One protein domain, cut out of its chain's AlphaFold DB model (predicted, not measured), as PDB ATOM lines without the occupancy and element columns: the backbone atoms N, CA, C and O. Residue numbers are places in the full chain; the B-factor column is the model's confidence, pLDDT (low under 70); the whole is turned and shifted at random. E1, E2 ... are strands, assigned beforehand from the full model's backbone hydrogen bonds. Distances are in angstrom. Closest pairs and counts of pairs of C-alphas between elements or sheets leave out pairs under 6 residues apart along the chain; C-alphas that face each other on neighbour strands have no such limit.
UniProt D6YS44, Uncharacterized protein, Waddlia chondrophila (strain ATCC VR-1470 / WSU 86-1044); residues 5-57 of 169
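This is residues 5 to 57 of the 169 residues of an uncharacterized protein of Waddlia chondrophila (strain ATCC VR-1470 / WSU 86-1044) (UniProt D6YS44). A small, partial sandwich: the hairpin E1 E2 packs on the E3 side of a twisted three-stranded sheet, order E3 - E4 - E5. The 53 printed residues have five named strands, E1 to E5, and no named helix: all strand, both sheets antiparallel. The whole is compact, radius of gyration of the C-alphas 10.8 A, spanning 29 by 19 by 17 A.

E1, residues 5 to 11, begins at C-alpha 5 (21.776, 3.187, 0.800) and measures 15.9 A. E2, residues 14 to 21, measures 20.1 A and bends by 53 degrees at residue 18. E3, residues 28 to 33, measures 16.6 A; E4, residues 40 to 46, 20.3 A. E5, residues 49 to 56, measures 18.4 A, bends by 54 degrees at residue 52 and ends at C-alpha 56 (9.210, 4.903, -10.583).

In the hairpin E1 and E2, N 9 and O 16 are within hydrogen-bond range, 2.9 A. E3 E4 E5 form a meander, each strand the antiparallel neighbour of the one before, with N 30 and O 43 at 2.9 A and N 42 and O 55 at 2.8 A. The closest C-alphas of E1 and E3, Tyr 5 and Tyr 29, are 5.1 A apart. E5 is apart from E1 and E2.

The farthest C-alphas, Glu 26 and Tyr 36, are 30.3 A apart. The printed part has no cut and no long link; no printed residue is under 70 in pLDDT.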
ATOM      1  N   TYR A   5      21.973   4.415   0.041       96.81
ATOM      2  CA  TYR A   5      21.776   3.187   0.800       96.81
ATOM      3  C   TYR A   5      22.515   2.021   0.151       96.81
ATOM      4  O   TYR A   5      22.633   1.978  -1.074       96.81
ATOM      5  N   LEU A   6      23.012   1.091   0.969       96.19
ATOM      6  CA  LEU A   6      23.651  -0.133   0.480       96.19
ATOM      7  C   LEU A   6      22.643  -1.012  -0.263       96.19
ATOM      8  O   LEU A   6      22.964  -1.588  -1.295       96.19
ATOM      9  N   ASP A   7      21.428  -1.086   0.274       96.19
ATOM     10  CA  ASP A   7      20.330  -1.871  -0.276       96.19
ATOM     11  C   ASP A   7      18.978  -1.234   0.082       96.19
ATOM     12  O   ASP A   7      18.927  -0.160   0.693       96.19
ATOM     13  N   TYR A   8      17.863  -1.859  -0.279       96.06
ATOM     14  CA  TYR A   8      16.530  -1.415   0.109       96.06
ATOM     15  C   TYR A   8      15.544  -2.581   0.218       96.06
ATOM     16  O   TYR A   8      15.744  -3.665  -0.314       96.06
ATOM     17  N   LYS A   9      14.432  -2.344   0.913       96.38
ATOM     18  CA  LYS A   9      13.313  -3.290   1.002       96.38
ATOM     19  C   LYS A   9      11.974  -2.604   0.856       96.38
ATOM     20  O   LYS A   9      11.852  -1.402   1.096       96.38
ATOM     21  N   TRP A  10      10.956  -3.382   0.527       95.81
ATOM     22  CA  TRP A  10       9.585  -2.907   0.402       95.81
ATOM     23  C   TRP A  10       8.793  -3.138   1.689       95.81
ATOM     24  O   TRP A  10       8.898  -4.176   2.336       95.81
ATOM     25  N   LYS A  11       7.983  -2.149   2.068       94.06
ATOM     26  CA  LYS A  11       7.028  -2.242   3.175       94.06
ATOM     27  C   LYS A  11       5.742  -1.525   2.781       94.06
ATOM     28  O   LYS A  11       5.743  -0.321   2.528       94.06
ATOM     29  N   GLY A  12       4.638  -2.256   2.693       91.69
ATOM     30  CA  GLY A  12       3.335  -1.705   2.322       91.69
ATOM     31  C   GLY A  12       3.262  -1.175   0.885       91.69
ATOM     32  O   GLY A  12       2.402  -0.331   0.621       91.69
ATOM     33  N   GLY A  13       4.143  -1.630  -0.014       91.12
ATOM     34  CA  GLY A  13       4.300  -1.083  -1.369       91.12
ATOM     35  C   GLY A  13       5.122   0.212  -1.430       91.12
ATOM     36  O   GLY A  13       5.032   0.944  -2.407       91.12
ATOM     37  N   ILE A  14       5.897   0.521  -0.384       93.94
ATOM     38  CA  ILE A  14       6.797   1.679  -0.327       93.94
ATOM     39  C   ILE A  14       8.229   1.189  -0.059       93.94
ATOM     40  O   ILE A  14       8.410   0.379   0.855       93.94
ATOM     41  N   PRO A  15       9.249   1.656  -0.801       95.12
ATOM     42  CA  PRO A  15      10.629   1.257  -0.571       95.12
ATOM     43  C   PRO A  15      11.265   2.018   0.601       95.12
ATOM     44  O   PRO A  15      10.968   3.189   0.861       95.12
ATOM     45  N   TYR A  16      12.173   1.346   1.303       94.69
ATOM     46  CA  TYR A  16      12.948   1.867   2.424       94.69
ATOM     47  C   TYR A  16      14.402   1.439   2.287       94.69
ATOM     48  O   TYR A  16      14.691   0.259   2.116       94.69
ATOM     49  N   GLY A  17      15.310   2.402   2.411       95.06
ATOM     50  CA  GLY A  17      16.736   2.148   2.304       95.06
ATOM     51  C   GLY A  17      17.273   1.407   3.524       95.06
ATOM     52  O   GLY A  17      16.919   1.717   4.666       95.06
ATOM     53  N   ILE A  18      18.142   0.438   3.275       94.94
ATOM     54  CA  ILE A  18      18.856  -0.355   4.268       94.94
ATOM     55  C   ILE A  18      20.286   0.165   4.309       94.94
ATOM     56  O   ILE A  18      20.971   0.160   3.293       94.94
ATOM     57  N   GLN A  19      20.712   0.593   5.502       95.25
ATOM     58  CA  GLN A  19      22.067   1.058   5.808       95.25
ATOM     59  C   GLN A  19      22.553   2.218   4.925       95.25
ATOM     60  O   GLN A  19      22.834   2.074   3.741       95.25
ATOM     61  N   LYS A  20      22.722   3.399   5.526       96.25
ATOM     62  CA  LYS A  20      23.281   4.544   4.802       96.25
ATOM     63  C   LYS A  20      24.742   4.292   4.436       96.25
ATOM     64  O   LYS A  20      25.506   3.795   5.262       96.25
ATOM     65  N   VAL A  21      25.121   4.697   3.231       95.69
ATOM     66  CA  VAL A  21      26.490   4.600   2.709       95.69
ATOM     67  C   VAL A  21      26.949   5.949   2.154       95.69
ATOM     68  O   VAL A  21      26.108   6.788   1.812       95.69
ATOM     69  N   PRO A  22      28.269   6.203   2.089       92.25
ATOM     70  CA  PRO A  22      28.791   7.365   1.380       92.25
ATOM     71  C   PRO A  22      28.477   7.273  -0.119       92.25
ATOM     72  O   PRO A  22      28.287   6.186  -0.659       92.25
ATOM     73  N   GLU A  23      28.458   8.414  -0.810       85.75
ATOM     74  CA  GLU A  23      28.213   8.444  -2.263       85.75
ATOM     75  C   GLU A  23      29.290   7.711  -3.072       85.75
ATOM     76  O   GLU A  23      29.023   7.184  -4.143       85.75
ATOM     77  N   SER A  24      30.497   7.600  -2.518       87.50
ATOM     78  CA  SER A  24      31.610   6.874  -3.120       87.50
ATOM     79  C   SER A  24      31.489   5.347  -3.045       87.50
ATOM     80  O   SER A  24      32.421   4.661  -3.463       87.50
ATOM     81  N   ALA A  25      30.400   4.800  -2.497       91.00
ATOM     82  CA  ALA A  25      30.179   3.358  -2.456       91.00
ATOM     83  C   ALA A  25      30.116   2.765  -3.874       91.00
ATOM     84  O   ALA A  25      29.547   3.358  -4.787       91.00
ATOM     85  N   GLU A  26      30.687   1.572  -4.058       93.44
ATOM     86  CA  GLU A  26      30.776   0.928  -5.374       93.44
ATOM     87  C   GLU A  26      29.403   0.714  -6.018       93.44
ATOM     88  O   GLU A  26      29.248   0.930  -7.214       93.44
ATOM     89  N   THR A  27      28.398   0.327  -5.233       95.00
ATOM     90  CA  THR A  27      26.992   0.315  -5.638       95.00
ATOM     91  C   THR A  27      26.153   0.891  -4.509       95.00
ATOM     92  O   THR A  27      26.331   0.527  -3.347       95.00
ATOM     93  N   SER A  28      25.234   1.790  -4.851       96.69
ATOM     94  CA  SER A  28      24.285   2.344  -3.892       96.69
ATOM     95  C   SER A  28      22.943   2.652  -4.530       96.69
ATOM     96  O   SER A  28      22.847   2.873  -5.738       96.69
ATOM     97  N   TYR A  29      21.915   2.741  -3.696       96.81
ATOM     98  CA  TYR A  29      20.562   3.081  -4.104       96.81
ATOM     99  C   TYR A  29      20.127   4.403  -3.484       96.81
ATOM    100  O   TYR A  29      20.340   4.642  -2.292       96.81
ATOM    101  N   ARG A  30      19.477   5.251  -4.280       96.31
ATOM    102  CA  ARG A  30      18.770   6.440  -3.793       96.31
ATOM    103  C   ARG A  30      17.280   6.205  -3.901       96.31
ATOM    104  O   ARG A  30      16.790   5.782  -4.942       96.31
ATOM    105  N   ILE A  31      16.569   6.514  -2.825       95.94
ATOM    106  CA  ILE A  31      15.109   6.533  -2.816       95.94
ATOM    107  C   ILE A  31      14.684   7.993  -2.810       95.94
ATOM    108  O   ILE A  31      14.936   8.719  -1.844       95.94
ATOM    109  N   LEU A  32      14.064   8.416  -3.903       95.12
ATOM    110  CA  LEU A  32      13.499   9.744  -4.077       95.12
ATOM    111  C   LEU A  32      12.002   9.665  -3.824       95.12
ATOM    112  O   LEU A  32      11.338   8.745  -4.290       95.12
ATOM    113  N   SER A  33      11.461  10.626  -3.090       93.88
ATOM    114  CA  SER A  33      10.017  10.752  -2.935       93.88
ATOM    115  C   SER A  33       9.634  12.191  -2.648       93.88
ATOM    116  O   SER A  33      10.398  12.921  -2.012       93.88
ATOM    117  N   ASP A  34       8.425  12.583  -3.035       90.88
ATOM    118  CA  ASP A  34       7.837  13.817  -2.518       90.88
ATOM    119  C   ASP A  34       7.520  13.675  -1.008       90.88
ATOM    120  O   ASP A  34       7.468  12.557  -0.480       90.88
ATOM    121  N   PRO A  35       7.277  14.786  -0.285       87.94
ATOM    122  CA  PRO A  35       6.984  14.747   1.150       87.94
ATOM    123  C   PRO A  35       5.786  13.865   1.532       87.94
ATOM    124  O   PRO A  35       5.757  13.318   2.634       87.94
ATOM    125  N   TYR A  36       4.818  13.693   0.627       87.00
ATOM    126  CA  TYR A  36       3.611  12.893   0.852       87.00
ATOM    127  C   TYR A  36       3.709  11.480   0.269       87.00
ATOM    128  O   TYR A  36       2.753  10.709   0.376       87.00
ATOM    129  N   ARG A  37       4.852  11.124  -0.331       85.06
ATOM    130  CA  ARG A  37       5.108   9.836  -0.988       85.06
ATOM    131  C   ARG A  37       4.092   9.499  -2.080       85.06
ATOM    132  O   ARG A  37       3.872   8.326  -2.360       85.06
ATOM    133  N   LYS A  38       3.438  10.484  -2.689       86.75
ATOM    134  CA  LYS A  38       2.613  10.287  -3.889       86.75
ATOM    135  C   LYS A  38       3.470   9.822  -5.063       86.75
ATOM    136  O   LYS A  38       3.052   8.913  -5.769       86.75
ATOM    137  N   TRP A  39       4.667  10.380  -5.200       92.19
ATOM    138  CA  TRP A  39       5.688   9.970  -6.151       92.19
ATOM    139  C   TRP A  39       6.872   9.350  -5.417       92.19
ATOM    140  O   TRP A  39       7.342   9.888  -4.412       92.19
ATOM    141  N   ILE A  40       7.339   8.205  -5.912       95.06
ATOM    142  CA  ILE A  40       8.500   7.505  -5.374       95.06
ATOM    143  C   ILE A  40       9.310   6.928  -6.529       95.06
ATOM    144  O   ILE A  40       8.753   6.263  -7.399       95.06
ATOM    145  N   SER A  41      10.622   7.128  -6.495       95.88
ATOM    146  CA  SER A  41      11.575   6.517  -7.416       95.88
ATOM    147  C   SER A  41      12.727   5.857  -6.670       95.88
ATOM    148  O   SER A  41      13.113   6.290  -5.583       95.88
ATOM    149  N   ILE A  42      13.283   4.805  -7.265       96.69
ATOM    150  CA  ILE A  42      14.499   4.137  -6.805       96.69
ATOM    151  C   ILE A  42      15.516   4.198  -7.934       96.69
ATOM    152  O   ILE A  42      15.268   3.717  -9.040       96.69
ATOM    153  N   GLU A  43      16.677   4.759  -7.641       96.44
ATOM    154  CA  GLU A  43      17.779   4.918  -8.580       96.44
ATOM    155  C   GLU A  43      18.971   4.090  -8.114       96.44
ATOM    156  O   GLU A  43      19.297   4.083  -6.926       96.44
ATOM    157  N   GLN A  44      19.643   3.419  -9.046       96.44
ATOM    158  CA  GLN A  44      20.907   2.740  -8.797       96.44
ATOM    159  C   GLN A  44      22.075   3.607  -9.263       96.44
ATOM    160  O   GLN A  44      22.063   4.159 -10.368       96.44
ATOM    161  N   TYR A  45      23.115   3.643  -8.439       96.50
ATOM    162  CA  TYR A  45      24.373   4.328  -8.685       96.50
ATOM    163  C   TYR A  45      25.556   3.366  -8.578       96.50
ATOM    164  O   TYR A  45      25.497   2.379  -7.839       96.50
ATOM    165  N   GLN A  46      26.629   3.683  -9.301       95.50
ATOM    166  CA  GLN A  46      27.955   3.095  -9.134       95.50
ATOM    167  C   GLN A  46      28.962   4.211  -8.837       95.50
ATOM    168  O   GLN A  46      29.250   5.049  -9.702       95.50
ATOM    169  N   GLY A  47      29.438   4.282  -7.591       91.19
ATOM    170  CA  GLY A  47      30.025   5.511  -7.056       91.19
ATOM    171  C   GLY A  47      29.050   6.681  -7.217       91.19
ATOM    172  O   GLY A  47      27.851   6.555  -6.989       91.19
ATOM    173  N   ASN A  48      29.537   7.806  -7.743       89.50
ATOM    174  CA  ASN A  48      28.709   8.997  -7.969       89.50
ATOM    175  C   ASN A  48      27.963   9.004  -9.318       89.50
ATOM    176  O   ASN A  48      27.373  10.023  -9.686       89.50
ATOM    177  N   LYS A  49      28.006   7.915 -10.096       94.31
ATOM    178  CA  LYS A  49      27.397   7.859 -11.434       94.31
ATOM    179  C   LYS A  49      26.052   7.154 -11.389       94.31
ATOM    180  O   LYS A  49      25.959   6.031 -10.904       94.31
ATOM    181  N   PHE A  50      25.029   7.808 -11.930       95.38
ATOM    182  CA  PHE A  50      23.731   7.183 -12.160       95.38
ATOM    183  C   PHE A  50      23.876   6.038 -13.169       95.38
ATOM    184  O   PHE A  50      24.523   6.205 -14.203       95.38
ATOM    185  N   VAL A  51      23.267   4.893 -12.863       95.25
ATOM    186  CA  VAL A  51      23.300   3.694 -13.713       95.25
ATOM    187  C   VAL A  51      21.938   3.443 -14.339       95.25
ATOM    188  O   VAL A  51      21.831   3.345 -15.559       95.25
ATOM    189  N   LYS A  52      20.894   3.316 -13.515       93.81
ATOM    190  CA  LYS A  52      19.529   3.057 -13.987       93.81
ATOM    191  C   LYS A  52      18.482   3.437 -12.950       93.81
ATOM    192  O   LYS A  52      18.741   3.445 -11.748       93.81
ATOM    193  N   MET A  53      17.272   3.666 -13.440       93.62
ATOM    194  CA  MET A  53      16.063   3.729 -12.631       93.62
ATOM    195  C   MET A  53      15.545   2.305 -12.420       93.62
ATOM    196  O   MET A  53      15.343   1.563 -13.380       93.62
ATOM    197  N   ILE A  54      15.386   1.912 -11.163       94.88
ATOM    198  CA  ILE A  54      14.883   0.593 -10.771       94.88
ATOM    199  C   ILE A  54      13.359   0.591 -10.699       94.88
ATOM    200  O   ILE A  54      12.715  -0.379 -11.088       94.88
ATOM    201  N   TYR A  55      12.792   1.669 -10.173       94.94
ATOM    202  CA  TYR A  55      11.361   1.822  -9.972       94.94
ATOM    203  C   TYR A  55      11.002   3.299 -10.052       94.94
ATOM    204  O   TYR A  55      11.747   4.133  -9.541       94.94
ATOM    205  N   ASP A  56       9.849   3.594 -10.640       93.06
ATOM    206  CA  ASP A  56       9.210   4.903 -10.583       93.06
ATOM    207  C   ASP A  56       7.695   4.701 -10.552       93.06
ATOM    208  O   ASP A  56       7.113   4.078 -11.446       93.06
ATOM    209  N   SER A  57       7.052   5.226  -9.512       92.06
ATOM    210  CA  SER A  57       5.608   5.115  -9.328       92.06
ATOM    211  C   SER A  57       4.804   5.846 -10.407       92.06
ATOM    212  O   SER A  57       3.609   5.597 -10.520       92.06
TER     213      SER A  57